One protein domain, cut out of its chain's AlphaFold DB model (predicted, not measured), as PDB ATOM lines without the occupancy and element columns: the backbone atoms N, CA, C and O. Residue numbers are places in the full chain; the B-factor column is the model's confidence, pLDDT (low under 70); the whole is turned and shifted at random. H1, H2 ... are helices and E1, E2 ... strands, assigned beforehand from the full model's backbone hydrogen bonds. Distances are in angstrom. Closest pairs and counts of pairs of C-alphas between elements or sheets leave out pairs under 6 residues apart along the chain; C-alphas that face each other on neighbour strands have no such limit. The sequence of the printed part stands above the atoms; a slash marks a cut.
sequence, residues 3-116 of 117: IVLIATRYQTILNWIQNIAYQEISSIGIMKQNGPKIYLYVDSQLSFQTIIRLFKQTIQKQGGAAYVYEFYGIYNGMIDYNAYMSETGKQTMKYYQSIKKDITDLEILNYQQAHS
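AT A GLANCE: This is residues 3 to 116 of the 117 residues of an uncharacterized protein of Coprobacillus cateniformis (UniProt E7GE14). What is the main picture? A strongly twisted sheet of four strands has helices H1 and H2 packed on one face, while H4 crosses E3 and meets the edge strand E2; H3 lies far out, off the sheet, between two long links. How is it made up? The 114 printed residues include four named helices and four named strands, in the order E1 H1 E2 E3 H2 E4 H3 H4, and the class is mixed. The antiparallel sheet runs E2, E3, E1, E4. How large is its outline? It is compact and rounded, with a radius of gyration of the C-alphas of 14.5 A and spans of 40 by 33 by 27 A.

IN THESE COORDINATES: Where are the strands? E1 is residues 3 to 7, starting with C-alpha 3 at (38.683, -8.473, 103.529). E2 is residues 25 to 34, 24.2 A long, and E3 is residues 37 to 44, 21.1 A. E4 is residues 69 to 72. Where are the helices? H1 is residues 10 to 18, and H2 is residues 48 to 61, 20.1 A long. H3 is residues 87 to 92. H4 is residues 105 to 114, 14.2 A, ending with C-alpha 114 at (22.941, -17.680, 104.031).

HOW THE PARTS SIT: How do the strands pair? E2 and E3 are a hairpin, with N 29 and O 41 at 2.9 A. E3 and E1 have N 5 and O 38 at 2.8 A; E1 and E4 have N 4 and O 72 at 2.8 A. What do H1 and H2 do? They make two layers with the sheet, helices on one face of it, at heights over the sheet of 6.7 A and 5.3 A. They touch, H2 with residues 55 to 59 alone, about perpendicular at 75 degrees; the closest C-alphas, of Ile 17 and Phe 55, are 6.1 A apart. E1, H1, E2 and E3, H2, E4 are split strand-helix-strand units, two strands running the same way with another between them, both with right-handed crossovers. Where are H4 and H3? H4 is on the sheet, over E3 and across the strands at 67 degrees on the local plane; its closest C-alphas to E2 are those of Tyr 111 and Met 31, 6.7 A apart. H3 is not on the sheet and is apart from H4. Are the helix backbones complete? Every O i to N i+4 pair is within hydrogen-bond range in H1, H2 and H4; in H3 it is 1 of 2.

THE WHOLE: How far does it reach? The two C-alphas farthest apart, of Gln 62 and Thr 92, are 40.2 A apart. Which links are long? Those from E4 to H3 and from H3 to H4 are long, with 14 and 12 residues; residues 74 to 75 pair antiparallel with residues 78 to 79. Is anything missing or uncertain? The printed part has no cut, and no printed residue has a pLDDT under 70.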
ATOM      1  N   ILE A   3      37.603  -9.189 104.212       98.19
ATOM      2  CA  ILE A   3      38.683  -8.473 103.529       98.19
ATOM      3  C   ILE A   3      38.066  -7.501 102.529       98.19
ATOM      4  O   ILE A   3      37.146  -7.859 101.802       98.19
ATOM      5  N   VAL A   4      38.582  -6.278 102.452       98.44
ATOM      6  CA  VAL A   4      38.098  -5.275 101.500       98.44
ATOM      7  C   VAL A   4      39.114  -5.084 100.389       98.44
ATOM      8  O   VAL A   4      40.219  -4.611 100.638       98.44
ATOM      9  N   LEU A   5      38.730  -5.424  99.161       98.31
ATOM     10  CA  LEU A   5      39.459  -5.070  97.947       98.31
ATOM     11  C   LEU A   5      39.006  -3.682  97.492       98.31
ATOM     12  O   LEU A   5      37.823  -3.476  97.225       98.31
ATOM     13  N   ILE A   6      39.937  -2.743  97.357       97.88
ATOM     14  CA  ILE A   6      39.681  -1.462  96.696       97.88
ATOM     15  C   ILE A   6      40.404  -1.465  95.355       97.88
ATOM     16  O   ILE A   6      41.632  -1.483  95.318       97.88
ATOM     17  N   ALA A   7      39.649  -1.457  94.255       96.44
ATOM     18  CA  ALA A   7      40.202  -1.461  92.903       96.44
ATOM     19  C   ALA A   7      39.228  -0.858  91.880       96.44
ATOM     20  O   ALA A   7      38.013  -1.007  91.990       96.44
ATOM     21  N   THR A   8      39.761  -0.216  90.838       90.25
ATOM     22  CA  THR A   8      38.954   0.312  89.720       90.25
ATOM     23  C   THR A   8      38.509  -0.784  88.754       90.25
ATOM     24  O   THR A   8      37.382  -0.760  88.272       90.25
ATOM     25  N   ARG A   9      39.371  -1.774  88.496       92.44
ATOM     26  CA  ARG A   9      39.087  -2.948  87.651       92.44
ATOM     27  C   ARG A   9      38.937  -4.209  88.500       92.44
ATOM     28  O   ARG A   9      39.630  -5.206  88.295       92.44
ATOM     29  N   TYR A  10      38.071  -4.134  89.506       94.75
ATOM     30  CA  TYR A  10      37.928  -5.197  90.495       94.75
ATOM     31  C   TYR A  10      37.442  -6.514  89.877       94.75
ATOM     32  O   TYR A  10      37.890  -7.560  90.321       94.75
ATOM     33  N   GLN A  11      36.603  -6.502  88.832       95.25
ATOM     34  CA  GLN A  11      36.055  -7.730  88.239       95.25
ATOM     35  C   GLN A  11      37.157  -8.659  87.724       95.25
ATOM     36  O   GLN A  11      37.123  -9.858  87.982       95.25
ATOM     37  N   THR A  12      38.164  -8.109  87.040       95.19
ATOM     38  CA  THR A  12      39.299  -8.892  86.540       95.19
ATOM     39  C   THR A  12      40.115  -9.483  87.688       95.19
ATOM     40  O   THR A  12      40.461 -10.659  87.654       95.19
ATOM     41  N   ILE A  13      40.365  -8.688  88.732       96.38
ATOM     42  CA  ILE A  13      41.097  -9.130  89.925       96.38
ATOM     43  C   ILE A  13      40.333 -10.240  90.655       96.38
ATOM     44  O   ILE A  13      40.924 -11.262  90.998       96.38
ATOM     45  N   LEU A  14      39.024 -10.060  90.859       96.19
ATOM     46  CA  LEU A  14      38.151 -11.045  91.494       96.19
ATOM     47  C   LEU A  14      38.123 -12.353  90.706       96.19
ATOM     48  O   LEU A  14      38.292 -13.415  91.294       96.19
ATOM     49  N   ASN A  15      38.020 -12.273  89.378       95.69
ATOM     50  CA  ASN A  15      38.060 -13.440  88.505       95.69
ATOM     51  C   ASN A  15      39.356 -14.252  88.676       95.69
ATOM     52  O   ASN A  15      39.331 -15.478  88.616       95.69
ATOM     53  N   TRP A  16      40.493 -13.596  88.910       95.50
ATOM     54  CA  TRP A  16      41.755 -14.296  89.159       95.50
ATOM     55  C   TRP A  16      41.821 -14.955  90.531       95.50
ATOM     56  O   TRP A  16      42.310 -16.077  90.628       95.50
ATOM     57  N   ILE A  17      41.358 -14.280  91.584       95.69
ATOM     58  CA  ILE A  17      41.432 -14.837  92.941       95.69
ATOM     59  C   ILE A  17      40.326 -15.862  93.215       95.69
ATOM     60  O   ILE A  17      40.535 -16.752  94.018       95.69
ATOM     61  N   GLN A  18      39.165 -15.798  92.561       93.56
ATOM     62  CA  GLN A  18      38.073 -16.751  92.811       93.56
ATOM     63  C   GLN A  18      38.199 -18.047  91.996       93.56
ATOM     64  O   GLN A  18      37.688 -19.076  92.425       93.56
ATOM     65  N   ASN A  19      38.901 -18.032  90.856       89.69
ATOM     66  CA  ASN A  19      39.044 -19.211  89.986       89.69
ATOM     67  C   ASN A  19      40.308 -20.041  90.248       89.69
ATOM     68  O   ASN A  19      40.662 -20.901  89.441       89.69
ATOM     69  N   ILE A  20      41.017 -19.785  91.347       89.25
ATOM     70  CA  ILE A  20      42.156 -20.599  91.770       89.25
ATOM     71  C   ILE A  20      41.786 -21.325  93.055       89.25
ATOM     72  O   ILE A  20      41.286 -20.724  94.002       89.25
ATOM     73  N   ALA A  21      42.080 -22.623  93.096       89.31
ATOM     74  CA  ALA A  21      41.997 -23.395  94.321       89.31
ATOM     75  C   ALA A  21      43.177 -23.039  95.237       89.31
ATOM     76  O   ALA A  21      44.340 -23.231  94.876       89.31
ATOM     77  N   TYR A  22      42.874 -22.543  96.433       94.25
ATOM     78  CA  TYR A  22      43.849 -22.386  97.507       94.25
ATOM     79  C   TYR A  22      43.665 -23.530  98.499       94.25
ATOM     80  O   TYR A  22      42.546 -23.824  98.900       94.25
ATOM     81  N   GLN A  23      44.760 -24.148  98.929       91.25
ATOM     82  CA  GLN A  23      44.709 -25.334  99.789       91.25
ATOM     83  C   GLN A  23      44.001 -25.097 101.138       91.25
ATOM     84  O   GLN A  23      43.364 -26.006 101.656       91.25
ATOM     85  N   GLU A  24      44.099 -23.887 101.697       93.81
ATOM     86  CA  GLU A  24      43.610 -23.549 103.046       93.81
ATOM     87  C   GLU A  24      42.541 -22.437 103.040       93.81
ATOM     88  O   GLU A  24      42.243 -21.850 104.083       93.81
ATOM     89  N   ILE A  25      41.974 -22.107 101.873       96.31
ATOM     90  CA  ILE A  25      40.827 -21.193 101.759       96.31
ATOM     91  C   ILE A  25      39.656 -21.991 101.194       96.31
ATOM     92  O   ILE A  25      39.675 -22.371 100.026       96.31
ATOM     93  N   SER A  26      38.642 -22.218 102.026       94.88
ATOM     94  CA  SER A  26      37.448 -22.987 101.674       94.88
ATOM     95  C   SER A  26      36.584 -22.246 100.658       94.88
ATOM     96  O   SER A  26      36.074 -22.843  99.714       94.88
ATOM     97  N   SER A  27      36.405 -20.935 100.844       94.44
ATOM     98  CA  SER A  27      35.609 -20.112  99.934       94.44
ATOM     99  C   SER A  27      35.994 -18.633  99.978       94.44
ATOM    100  O   SER A  27      36.496 -18.114 100.978       94.44
ATOM    101  N   ILE A  28      35.749 -17.946  98.859       97.00
ATOM    102  CA  ILE A  28      35.887 -16.494  98.716       97.00
ATOM    103  C   ILE A  28      34.607 -15.978  98.069       97.00
ATOM    104  O   ILE A  28      34.372 -16.196  96.878       97.00
ATOM    105  N   GLY A  29      33.788 -15.273  98.837       95.88
ATOM    106  CA  GLY A  29      32.510 -14.758  98.362       95.88
ATOM    107  C   GLY A  29      32.375 -13.252  98.529       95.88
ATOM    108  O   GLY A  29      33.000 -12.647  99.397       95.88
ATOM    109  N   ILE A  30      31.579 -12.628  97.663       96.81
ATOM    110  CA  ILE A  30      31.328 -11.185  97.697       96.81
ATOM    111  C   ILE A  30      30.139 -10.937  98.618       96.81
ATOM    112  O   ILE A  30      29.021 -11.336  98.309       96.81
ATOM    113  N   MET A  31      30.372 -10.238  99.724       96.56
ATOM    114  CA  MET A  31      29.305  -9.848 100.644       96.56
ATOM    115  C   MET A  31      28.556  -8.618 100.150       96.56
ATOM    116  O   MET A  31      27.333  -8.553 100.220       96.56
ATOM    117  N   LYS A  32      29.308  -7.607  99.704       95.44
ATOM    118  CA  LYS A  32      28.752  -6.340  99.232       95.44
ATOM    119  C   LYS A  32      29.750  -5.535  98.416       95.44
ATOM    120  O   LYS A  32      30.962  -5.745  98.486       95.44
ATOM    121  N   GLN A  33      29.221  -4.550  97.699       96.25
ATOM    122  CA  GLN A  33      29.981  -3.624  96.876       96.25
ATOM    123  C   GLN A  33      29.522  -2.183  97.118       96.25
ATOM    124  O   GLN A  33      28.338  -1.885  97.010       96.25
ATOM    125  N   ASN A  34      30.483  -1.283  97.344       95.19
ATOM    126  CA  ASN A  34      30.277   0.161  97.453       95.19
ATOM    127  C   ASN A  34      31.268   0.897  96.536       95.19
ATOM    128  O   ASN A  34      32.396   1.205  96.930       95.19
ATOM    129  N   GLY A  35      30.859   1.170  95.292       93.06
ATOM    130  CA  GLY A  35      31.741   1.768  94.285       93.06
ATOM    131  C   GLY A  35      32.968   0.879  94.022       93.06
ATOM    132  O   GLY A  35      32.775  -0.286  93.671       93.06
ATOM    133  N   PRO A  36      34.211   1.378  94.203       95.06
ATOM    134  CA  PRO A  36      35.429   0.584  94.015       95.06
ATOM    135  C   PRO A  36      35.749  -0.350  95.194       95.06
ATOM    136  O   PRO A  36      36.750  -1.060  95.138       95.06
ATOM    137  N   LYS A  37      34.961  -0.319  96.280       97.88
ATOM    138  CA  LYS A  37      35.179  -1.113  97.496       97.88
ATOM    139  C   LYS A  37      34.360  -2.399  97.427       97.88
ATOM    140  O   LYS A  37      33.130  -2.345  97.466       97.88
ATOM    141  N   ILE A  38      35.031  -3.539  97.356       98.25
ATOM    142  CA  ILE A  38      34.423  -4.869  97.328       98.25
ATOM    143  C   ILE A  38      34.741  -5.566  98.647       98.25
ATOM    144  O   ILE A  38      35.907  -5.738  98.995       98.25
ATOM    145  N   TYR A  39      33.708  -5.965  99.379       98.44
ATOM    146  CA  TYR A  39      33.838  -6.641 100.664       98.44
ATOM    147  C   TYR A  39      33.719  -8.138 100.421       98.44
ATOM    148  O   TYR A  39      32.680  -8.625  99.972       98.44
ATOM    149  N   LEU A  40      34.803  -8.847 100.693       98.19
ATOM    150  CA  LEU A  40      34.942 -10.277 100.500       98.19
ATOM    151  C   LEU A  40      34.849 -10.977 101.850       98.19
ATOM    152  O   LEU A  40      35.581 -10.629 102.777       98.19
ATOM    153  N   TYR A  41      33.994 -11.988 101.943       97.75
ATOM    154  CA  TYR A  41      34.098 -12.984 102.995       97.75
ATOM    155  C   TYR A  41      35.058 -14.075 102.529       97.75
ATOM    156  O   TYR A  41      34.844 -14.694 101.487       97.75
ATOM    157  N   VAL A  42      36.123 -14.293 103.293       97.25
ATOM    158  CA  VAL A  42      37.104 -15.354 103.059       97.25
ATOM    159  C   VAL A  42      36.974 -16.374 104.176       97.25
ATOM    160  O   VAL A  42      37.302 -16.067 105.327       97.25
ATOM    161  N   ASP A  43      36.483 -17.563 103.845       95.94
ATOM    162  CA  ASP A  43      36.408 -18.679 104.780       95.94
ATOM    163  C   ASP A  43      37.745 -19.425 104.808       95.94
ATOM    164  O   ASP A  43      38.147 -20.060 103.831       95.94
ATOM    165  N   SER A  44      38.490 -19.253 105.898       95.81
ATOM    166  CA  SER A  44      39.843 -19.773 106.065       95.81
ATOM    167  C   SER A  44      40.297 -19.633 107.519       95.81
ATOM    168  O   SER A  44      39.904 -18.693 108.211       95.81
ATOM    169  N   GLN A  45      41.190 -20.530 107.945       94.56
ATOM    170  CA  GLN A  45      41.923 -20.434 109.216       94.56
ATOM    171  C   GLN A  45      43.223 -19.616 109.095       94.56
ATOM    172  O   GLN A  45      43.923 -19.388 110.081       94.56
ATOM    173  N   LEU A  46      43.577 -19.175 107.884       96.88
ATOM    174  CA  LEU A  46      44.784 -18.398 107.635       96.88
ATOM    175  C   LEU A  46      44.690 -16.989 108.222       96.88
ATOM    176  O   LEU A  46      43.628 -16.376 108.273       96.88
ATOM    177  N   SER A  47      45.843 -16.423 108.581       96.19
ATOM    178  CA  SER A  47      45.923 -15.012 108.962       96.19
ATOM    179  C   SER A  47      45.610 -14.086 107.778       96.19
ATOM    180  O   SER A  47      45.895 -14.417 106.623       96.19
ATOM    181  N   PHE A  48      45.126 -12.874 108.072       95.44
ATOM    182  CA  PHE A  48      44.915 -11.824 107.067       95.44
ATOM    183  C   PHE A  48      46.158 -11.613 106.185       95.44
ATOM    184  O   PHE A  48      46.059 -11.615 104.961       95.44
ATOM    185  N   GLN A  49      47.345 -11.504 106.794       95.69
ATOM    186  CA  GLN A  49      48.597 -11.271 106.064       95.69
ATOM    187  C   GLN A  49      48.925 -12.420 105.104       95.69
ATOM    188  O   GLN A  49      49.362 -12.188 103.975       95.69
ATOM    189  N   THR A  50      48.667 -13.662 105.523       97.25
ATOM    190  CA  THR A  50      48.856 -14.834 104.664       97.25
ATOM    191  C   THR A  50      47.901 -14.801 103.474       97.25
ATOM    192  O   THR A  50      48.351 -14.991 102.345       97.25
ATOM    193  N   ILE A  51      46.620 -14.502 103.701       97.56
ATOM    194  CA  ILE A  51      45.606 -14.424 102.640       97.56
ATOM    195  C   ILE A  51      45.959 -13.324 101.631       97.56
ATOM    196  O   ILE A  51      45.991 -13.583 100.430       97.56
ATOM    197  N   ILE A  52      46.310 -12.118 102.094       97.00
ATOM    198  CA  ILE A  52      46.682 -11.017 101.192       97.00
ATOM    199  C   ILE A  52      47.931 -11.352 100.386       97.00
ATOM    200  O   ILE A  52      47.987 -11.051  99.193       97.00
ATOM    201  N   ARG A  53      48.920 -12.012 100.996       97.19
ATOM    202  CA  ARG A  53      50.099 -12.491 100.271       97.19
ATOM    203  C   ARG A  53      49.709 -13.466  99.158       97.19
ATOM    204  O   ARG A  53      50.191 -13.304  98.040       97.19
ATOM    205  N   LEU A  54      48.827 -14.429  99.434       97.25
ATOM    206  CA  LEU A  54      48.339 -15.385  98.434       97.25
ATOM    207  C   LEU A  54      47.577 -14.682  97.301       97.25
ATOM    208  O   LEU A  54      47.862 -14.927  96.129       97.25
ATOM    209  N   PHE A  55      46.671 -13.759  97.625       97.44
ATOM    210  CA  PHE A  55      45.931 -12.986  96.623       97.44
ATOM    211  C   PHE A  55      46.868 -12.150  95.751       97.44
ATOM    212  O   PHE A  55      46.787 -12.223  94.525       97.44
ATOM    213  N   LYS A  56      47.808 -11.411  96.355       96.50
ATOM    214  CA  LYS A  56      48.801 -10.608  95.622       96.50
ATOM    215  C   LYS A  56      49.659 -11.482  94.702       96.50
ATOM    216  O   LYS A  56      49.857 -11.115  93.548       96.50
ATOM    217  N   GLN A  57      50.102 -12.657  95.157       96.06
ATOM    218  CA  GLN A  57      50.848 -13.608  94.321       96.06
ATOM    219  C   GLN A  57      50.020 -14.128  93.140       96.06
ATOM    220  O   GLN A  57      50.524 -14.181  92.017       96.06
ATOM    221  N   THR A  58      48.753 -14.485  93.365       96.06
ATOM    222  CA  THR A  58      47.824 -14.884  92.298       96.06
ATOM    223  C   THR A  58      47.666 -13.778  91.259       96.06
ATOM    224  O   THR A  58      47.833 -14.023  90.066       96.06
ATOM    225  N   ILE A  59      47.399 -12.552  91.706       96.25
ATOM    226  CA  ILE A  59      47.190 -11.397  90.829       96.25
ATOM    227  C   ILE A  59      48.461 -11.094  90.027       96.25
ATOM    228  O   ILE A  59      48.395 -10.890  88.816       96.25
ATOM    229  N   GLN A  60      49.634 -11.122  90.663       95.12
ATOM    230  CA  GLN A  60      50.920 -10.911  89.990       95.12
ATOM    231  C   GLN A  60      51.174 -11.938  88.879       95.12
ATOM    232  O   GLN A  60      51.553 -11.547  87.775       95.12
ATOM    233  N   LYS A  61      50.903 -13.227  89.127       94.94
ATOM    234  CA  LYS A  61      51.059 -14.299  88.124       94.94
ATOM    235  C   LYS A  61      50.155 -14.126  86.898       94.94
ATOM    236  O   LYS A  61      50.485 -14.639  85.837       94.94
ATOM    237  N   GLN A  62      49.047 -13.400  87.036       94.38
ATOM    238  CA  GLN A  62      48.057 -13.164  85.979       94.38
ATOM    239  C   GLN A  62      48.242 -11.812  85.258       94.38
ATOM    240  O   GLN A  62      47.362 -11.367  84.526       94.38
ATOM    241  N   GLY A  63      49.375 -11.126  85.458       90.69
ATOM    242  CA  GLY A  63      49.643  -9.822  84.831       90.69
ATOM    243  C   GLY A  63      49.112  -8.624  85.624       90.69
ATOM    244  O   GLY A  63      48.948  -7.528  85.088       90.69
ATOM    245  N   GLY A  64      48.875  -8.799  86.924       88.62
ATOM    246  CA  GLY A  64      48.343  -7.772  87.817       88.62
ATOM    247  C   GLY A  64      49.206  -6.519  88.003       88.62
ATOM    248  O   GLY A  64      48.746  -5.576  88.636       88.62
ATOM    249  N   ALA A  65      50.420  -6.469  87.441       86.94
ATOM    250  CA  ALA A  65      51.280  -5.282  87.464       86.94
ATOM    251  C   ALA A  65      50.638  -4.053  86.787       86.94
ATOM    252  O   ALA A  65      50.962  -2.922  87.131       86.94
ATOM    253  N   ALA A  66      49.700  -4.265  85.856       88.81
ATOM    254  CA  ALA A  66      48.963  -3.191  85.187       88.81
ATOM    255  C   ALA A  66      47.755  -2.660  85.990       88.81
ATOM    256  O   ALA A  66      47.015  -1.808  85.495       88.81
ATOM    257  N   TYR A  67      47.509  -3.181  87.197       92.75
ATOM    258  CA  TYR A  67      46.304  -2.908  87.976       92.75
ATOM    259  C   TYR A  67      46.641  -2.182  89.278       92.75
ATOM    260  O   TYR A  67      47.540  -2.581  90.012       92.75
ATOM    261  N   VAL A  68      45.864  -1.142  89.592       93.06
ATOM    262  CA  VAL A  68      45.934  -0.435  90.878       93.06
ATOM    263  C   VAL A  68      44.891  -1.028  91.814       93.06
ATOM    264  O   VAL A  68      43.689  -0.956  91.537       93.06
ATOM    265  N   TYR A  69      45.355  -1.628  92.906       96.38
ATOM    266  CA  TYR A  69      44.504  -2.239  93.917       96.38
ATOM    267  C   TYR A  69      45.186  -2.256  95.283       96.38
ATOM    268  O   TYR A  69      46.412  -2.269  95.372       96.38
ATOM    269  N   GLU A  70      44.384  -2.316  96.341       97.00
ATOM    270  CA  GLU A  70      44.865  -2.589  97.693       97.00
ATOM    271  C   GLU A  70      43.842  -3.416  98.475       97.00
ATOM    272  O   GLU A  70      42.638  -3.361  98.201       97.00
ATOM    273  N   PHE A  71      44.336  -4.189  99.441       97.81
ATOM    274  CA  PHE A  71      43.507  -4.967 100.351       97.81
ATOM    275  C   PHE A  71      43.586  -4.433 101.777       97.81
ATOM    276  O   PHE A  71      44.670  -4.185 102.301       97.81
ATOM    277  N   TYR A  72      42.434  -4.346 102.432       98.25
ATOM    278  CA  TYR A  72      42.307  -3.843 103.795       98.25
ATOM    279  C   TYR A  72      41.556  -4.827 104.687       98.25
ATOM    280  O   TYR A  72      40.678  -5.563 104.230       98.25
ATOM    281  N   GLY A  73      41.897  -4.812 105.974       97.38
ATOM    282  CA  GLY A  73      41.102  -5.454 107.014       97.38
ATOM    283  C   GLY A  73      39.938  -4.569 107.462       97.38
ATOM    284  O   GLY A  73      39.710  -3.479 106.930       97.38
ATOM    285  N   ILE A  74      39.225  -5.035 108.481       96.94
ATOM    286  CA  ILE A  74      38.164  -4.291 109.159       96.94
ATOM    287  C   ILE A  74      38.568  -4.079 110.619       96.94
ATOM    288  O   ILE A  74      39.014  -5.014 111.279       96.94
ATOM    289  N   TYR A  75      38.369  -2.866 111.131       96.62
ATOM    290  CA  TYR A  75      38.508  -2.542 112.548       96.62
ATOM    291  C   TYR A  75      37.265  -1.791 113.029       96.62
ATOM    292  O   TYR A  75      36.914  -0.749 112.476       96.62
ATOM    293  N   ASN A  76      36.586  -2.326 114.050       95.50
ATOM    294  CA  ASN A  76      35.336  -1.777 114.598       95.50
ATOM    295  C   ASN A  76      34.290  -1.440 113.511       95.50
ATOM    296  O   ASN A  76      33.718  -0.347 113.498       95.50
ATOM    297  N   GLY A  77      34.099  -2.344 112.544       96.56
ATOM    298  CA  GLY A  77      33.169  -2.176 111.420       96.56
ATOM    299  C   GLY A  77      33.572  -1.135 110.365       96.56
ATOM    300  O   GLY A  77      32.783  -0.842 109.470       96.56
ATOM    301  N   MET A  78      34.777  -0.564 110.449       97.75
ATOM    302  CA  MET A  78      35.331   0.394 109.483       97.75
ATOM    303  C   MET A  78      36.474  -0.239 108.689       97.75
ATOM    304  O   MET A  78      37.189  -1.094 109.213       97.75
ATOM    305  N   ILE A  79      36.698   0.201 107.449       97.69
ATOM    306  CA  ILE A  79      37.868  -0.239 106.672       97.69
ATOM    307  C   ILE A  79      39.142   0.228 107.371       97.69
ATOM    308  O   ILE A  79      39.293   1.418 107.651       97.69
ATOM    309  N   ASP A  80      40.070  -0.690 107.625       97.25
ATOM    310  CA  ASP A  80      41.305  -0.386 108.337       97.25
ATOM    311  C   ASP A  80      42.398   0.177 107.421       97.25
ATOM    312  O   ASP A  80      43.316  -0.526 107.002       97.25
ATOM    313  N   TYR A  81      42.307   1.476 107.130       95.69
ATOM    314  CA  TYR A  81      43.305   2.198 106.333       95.69
ATOM    315  C   TYR A  81      44.668   2.347 107.027       95.69
ATOM    316  O   TYR A  81      45.666   2.594 106.355       95.69
ATOM    317  N   ASN A  82      44.728   2.179 108.352       92.94
ATOM    318  CA  ASN A  82      45.930   2.367 109.168       92.94
ATOM    319  C   ASN A  82      46.309   1.075 109.897       92.94
ATOM    320  O   ASN A  82      46.492   1.067 111.115       92.94
ATOM    321  N   ALA A  83      46.451  -0.026 109.155       88.62
ATOM    322  CA  ALA A  83      46.747  -1.346 109.720       88.62
ATOM    323  C   ALA A  83      48.005  -1.378 110.615       88.62
ATOM    324  O   ALA A  83      48.057  -2.161 111.557       88.62
ATOM    325  N   TYR A  84      48.982  -0.499 110.362       89.31
ATOM    326  CA  TYR A  84      50.221  -0.362 111.138       89.31
ATOM    327  C   TYR A  84      50.039   0.292 112.519       89.31
ATOM    328  O   TYR A  84      50.943   0.236 113.349       89.31
ATOM    329  N   MET A  85      48.908   0.955 112.766       92.56
ATOM    330  CA  MET A  85      48.646   1.637 114.029       92.56
ATOM    331  C   MET A  85      48.187   0.641 115.099       92.56
ATOM    332  O   MET A  85      47.420  -0.280 114.808       92.56
ATOM    333  N   SER A  86      48.613   0.853 116.348       94.56
ATOM    334  CA  SER A  86      48.140   0.059 117.484       94.56
ATOM    335  C   SER A  86      46.630   0.207 117.682       94.56
ATOM    336  O   SER A  86      46.035   1.232 117.339       94.56
ATOM    337  N   GLU A  87      46.003  -0.795 118.297       94.31
ATOM    338  CA  GLU A  87      44.573  -0.739 118.623       94.31
ATOM    339  C   GLU A  87      44.241   0.441 119.539       94.31
ATOM    340  O   GLU A  87      43.276   1.157 119.287       94.31
ATOM    341  N   THR A  88      45.083   0.707 120.541       94.44
ATOM    342  CA  THR A  88      44.948   1.875 121.423       94.44
ATOM    343  C   THR A  88      44.968   3.188 120.640       94.44
ATOM    344  O   THR A  88      44.168   4.078 120.914       94.44
ATOM    345  N   GLY A  89      45.815   3.296 119.611       93.75
ATOM    346  CA  GLY A  89      45.831   4.442 118.706       93.75
ATOM    347  C   GLY A  89      44.525   4.558 117.922       93.75
ATOM    348  O   GLY A  89      43.873   5.603 117.948       93.75
ATOM    349  N   LYS A  90      44.082   3.459 117.300       95.44
ATOM    350  CA  LYS A  90      42.829   3.413 116.526       95.44
ATOM    351  C   LYS A  90      41.602   3.761 117.373       95.44
ATOM    352  O   LYS A  90      40.690   4.416 116.870       95.44
ATOM    353  N   GLN A  91      41.583   3.396 118.656       94.56
ATOM    354  CA  GLN A  91      40.494   3.727 119.582       94.56
ATOM    355  C   GLN A  91      40.300   5.235 119.771       94.56
ATOM    356  O   GLN A  91      39.173   5.688 119.954       94.56
ATOM    357  N   THR A  92      41.368   6.026 119.655       94.75
ATOM    358  CA  THR A  92      41.292   7.492 119.784       94.75
ATOM    359  C   THR A  92      40.823   8.200 118.509       94.75
ATOM    360  O   THR A  92      40.444   9.370 118.546       94.75
ATOM    361  N   MET A  93      40.814   7.514 117.362       95.12
ATOM    362  CA  MET A  93      40.466   8.126 116.081       95.12
ATOM    363  C   MET A  93      38.955   8.125 115.840       95.12
ATOM    364  O   MET A  93      38.318   7.074 115.744       95.12
ATOM    365  N   LYS A  94      38.393   9.314 115.586       95.81
ATOM    366  CA  LYS A  94      36.963   9.505 115.279       95.81
ATOM    367  C   LYS A  94      36.451   8.608 114.145       95.81
ATOM    368  O   LYS A  94      35.313   8.157 114.199       95.81
ATOM    369  N   TYR A  95      37.281   8.344 113.132       96.44
ATOM    370  CA  TYR A  95      36.920   7.479 112.007       96.44
ATOM    371  C   TYR A  95      36.535   6.063 112.467       96.44
ATOM    372  O   TYR A  95      35.441   5.600 112.150       96.44
ATOM    373  N   TYR A  96      37.372   5.415 113.285       96.94
ATOM    374  CA  TYR A  96      37.117   4.064 113.800       96.94
ATOM    375  C   TYR A  96      36.019   4.019 114.871       96.94
ATOM    376  O   TYR A  96      35.446   2.960 115.111       96.94
ATOM    377  N   GLN A  97      35.688   5.159 115.485       95.62
ATOM    378  CA  GLN A  97      34.589   5.297 116.448       95.62
ATOM    379  C   GLN A  97      33.272   5.766 115.810       95.62
ATOM    380  O   GLN A  97      32.315   6.090 116.511       95.62
ATOM    381  N   SER A  98      33.193   5.806 114.477       95.38
ATOM    382  CA  SER A  98      31.963   6.170 113.775       95.38
ATOM    383  C   SER A  98      30.814   5.216 114.124       95.38
ATOM    384  O   SER A  98      30.993   3.995 114.162       95.38
ATOM    385  N   ILE A  99      29.617   5.779 114.326       94.56
ATOM    386  CA  ILE A  99      28.358   5.025 114.463       94.56
ATOM    387  C   ILE A  99      27.966   4.417 113.111       94.56
ATOM    388  O   ILE A  99      27.519   3.275 113.039       94.56
ATOM    389  N   LYS A 100      28.164   5.168 112.020       95.62
ATOM    390  CA  LYS A 100      27.930   4.675 110.663       95.62
ATOM    391  C   LYS A 100      29.103   3.788 110.259       95.62
ATOM    392  O   LYS A 100      30.183   4.310 109.975       95.62
ATOM    393  N   LYS A 101      28.871   2.476 110.262       96.75
ATOM    394  CA  LYS A 101      29.859   1.453 109.912       96.75
ATOM    395  C   LYS A 101      29.976   1.268 108.402       96.75
ATOM    396  O   LYS A 101      28.990   1.402 107.677       96.75
ATOM    397  N   ASP A 102      31.178   0.927 107.947       97.25
ATOM    398  CA  ASP A 102      31.402   0.454 106.583       97.25
ATOM    399  C   ASP A 102      30.860  -0.957 106.395       97.25
ATOM    400  O   ASP A 102      30.449  -1.263 105.286       97.25
ATOM    401  N   ILE A 103      30.877  -1.803 107.432       97.38
ATOM    402  CA  ILE A 103      30.267  -3.139 107.515       97.38
ATOM    403  C   ILE A 103      29.937  -3.477 108.974       97.38
ATOM    404  O   ILE A 103      30.717  -3.177 109.875       97.38
ATOM    405  N   THR A 104      28.771  -4.064 109.208       97.12
ATOM    406  CA  THR A 104      28.275  -4.430 110.541       97.12
ATOM    407  C   THR A 104      28.418  -5.925 110.810       97.12
ATOM    408  O   THR A 104      28.405  -6.734 109.883       97.12
ATOM    409  N   ASP A 105      28.481  -6.305 112.085       96.25
ATOM    410  CA  ASP A 105      28.522  -7.718 112.487       96.25
ATOM    411  C   ASP A 105      27.262  -8.477 112.052       96.25
ATOM    412  O   ASP A 105      27.342  -9.642 111.674       96.25
ATOM    413  N   LEU A 106      26.104  -7.805 112.015       96.75
ATOM    414  CA  LEU A 106      24.856  -8.390 111.518       96.75
ATOM    415  C   LEU A 106      24.934  -8.726 110.020       96.75
ATOM    416  O   LEU A 106      24.468  -9.783 109.611       96.75
ATOM    417  N   GLU A 107      25.543  -7.864 109.199       97.00
ATOM    418  CA  GLU A 107      25.779  -8.168 107.778       97.00
ATOM    419  C   GLU A 107      26.693  -9.389 107.607       97.00
ATOM    420  O   GLU A 107      26.459 -10.208 106.717       97.00
ATOM    421  N   ILE A 108      27.714  -9.528 108.460       97.00
ATOM    422  CA  ILE A 108      28.629 -10.678 108.454       97.00
ATOM    423  C   ILE A 108      27.892 -11.955 108.846       97.00
ATOM    424  O   ILE A 108      27.960 -12.939 108.110       97.00
ATOM    425  N   LEU A 109      27.135 -11.916 109.941       96.56
ATOM    426  CA  LEU A 109      26.368 -13.055 110.431       96.56
ATOM    427  C   LEU A 109      25.327 -13.526 109.408       96.56
ATOM    428  O   LEU A 109      25.241 -14.715 109.113       96.56
ATOM    429  N   ASN A 110      24.566 -12.596 108.827       96.75
ATOM    430  CA  ASN A 110      23.561 -12.921 107.816       96.75
ATOM    431  C   ASN A 110      24.197 -13.576 106.584       96.75
ATOM    432  O   ASN A 110      23.632 -14.513 106.021       96.75
ATOM    433  N   TYR A 111      25.378 -13.108 106.170       97.00
ATOM    434  CA  TYR A 111      26.104 -13.713 105.061       97.00
ATOM    435  C   TYR A 111      26.548 -15.142 105.386       97.00
ATOM    436  O   TYR A 111      26.342 -16.035 104.566       97.00
ATOM    437  N   GLN A 112      27.120 -15.364 106.574       94.81
ATOM    438  CA  GLN A 112      27.551 -16.690 107.028       94.81
ATOM    439  C   GLN A 112      26.381 -17.679 107.044       94.81
ATOM    440  O   GLN A 112      26.462 -18.741 106.432       94.81
ATOM    441  N   GLN A 113      25.248 -17.284 107.633       95.31
ATOM    442  CA  GLN A 113      24.037 -18.107 107.691       95.31
ATOM    443  C   GLN A 113      23.484 -18.445 106.302       95.31
ATOM    444  O   GLN A 113      23.118 -19.589 106.050       95.31
ATOM    445  N   ALA A 114      23.446 -17.471 105.388       94.62
ATOM    446  CA  ALA A 114      22.941 -17.680 104.031       94.62
ATOM    447  C   ALA A 114      23.811 -18.634 103.190       94.62
ATOM    448  O   ALA A 114      23.327 -19.179 102.200       94.62
ATOM    449  N   HIS A 115      25.076 -18.833 103.573       92.44
ATOM    450  CA  HIS A 115      26.044 -19.657 102.845       92.44
ATOM    451  C   HIS A 115      26.511 -20.890 103.634       92.44
ATOM    452  O   HIS A 115      27.405 -21.592 103.168       92.44
ATOM    453  N   SER A 116      25.898 -21.172 104.790       89.38
ATOM    454  CA  SER A 116      26.256 -22.291 105.673       89.38
ATOM    455  C   SER A 116      27.739 -22.301 106.087       89.38
ATOM    456  O   SER A 116      28.369 -23.359 106.091       89.38
TER     457      SER A 116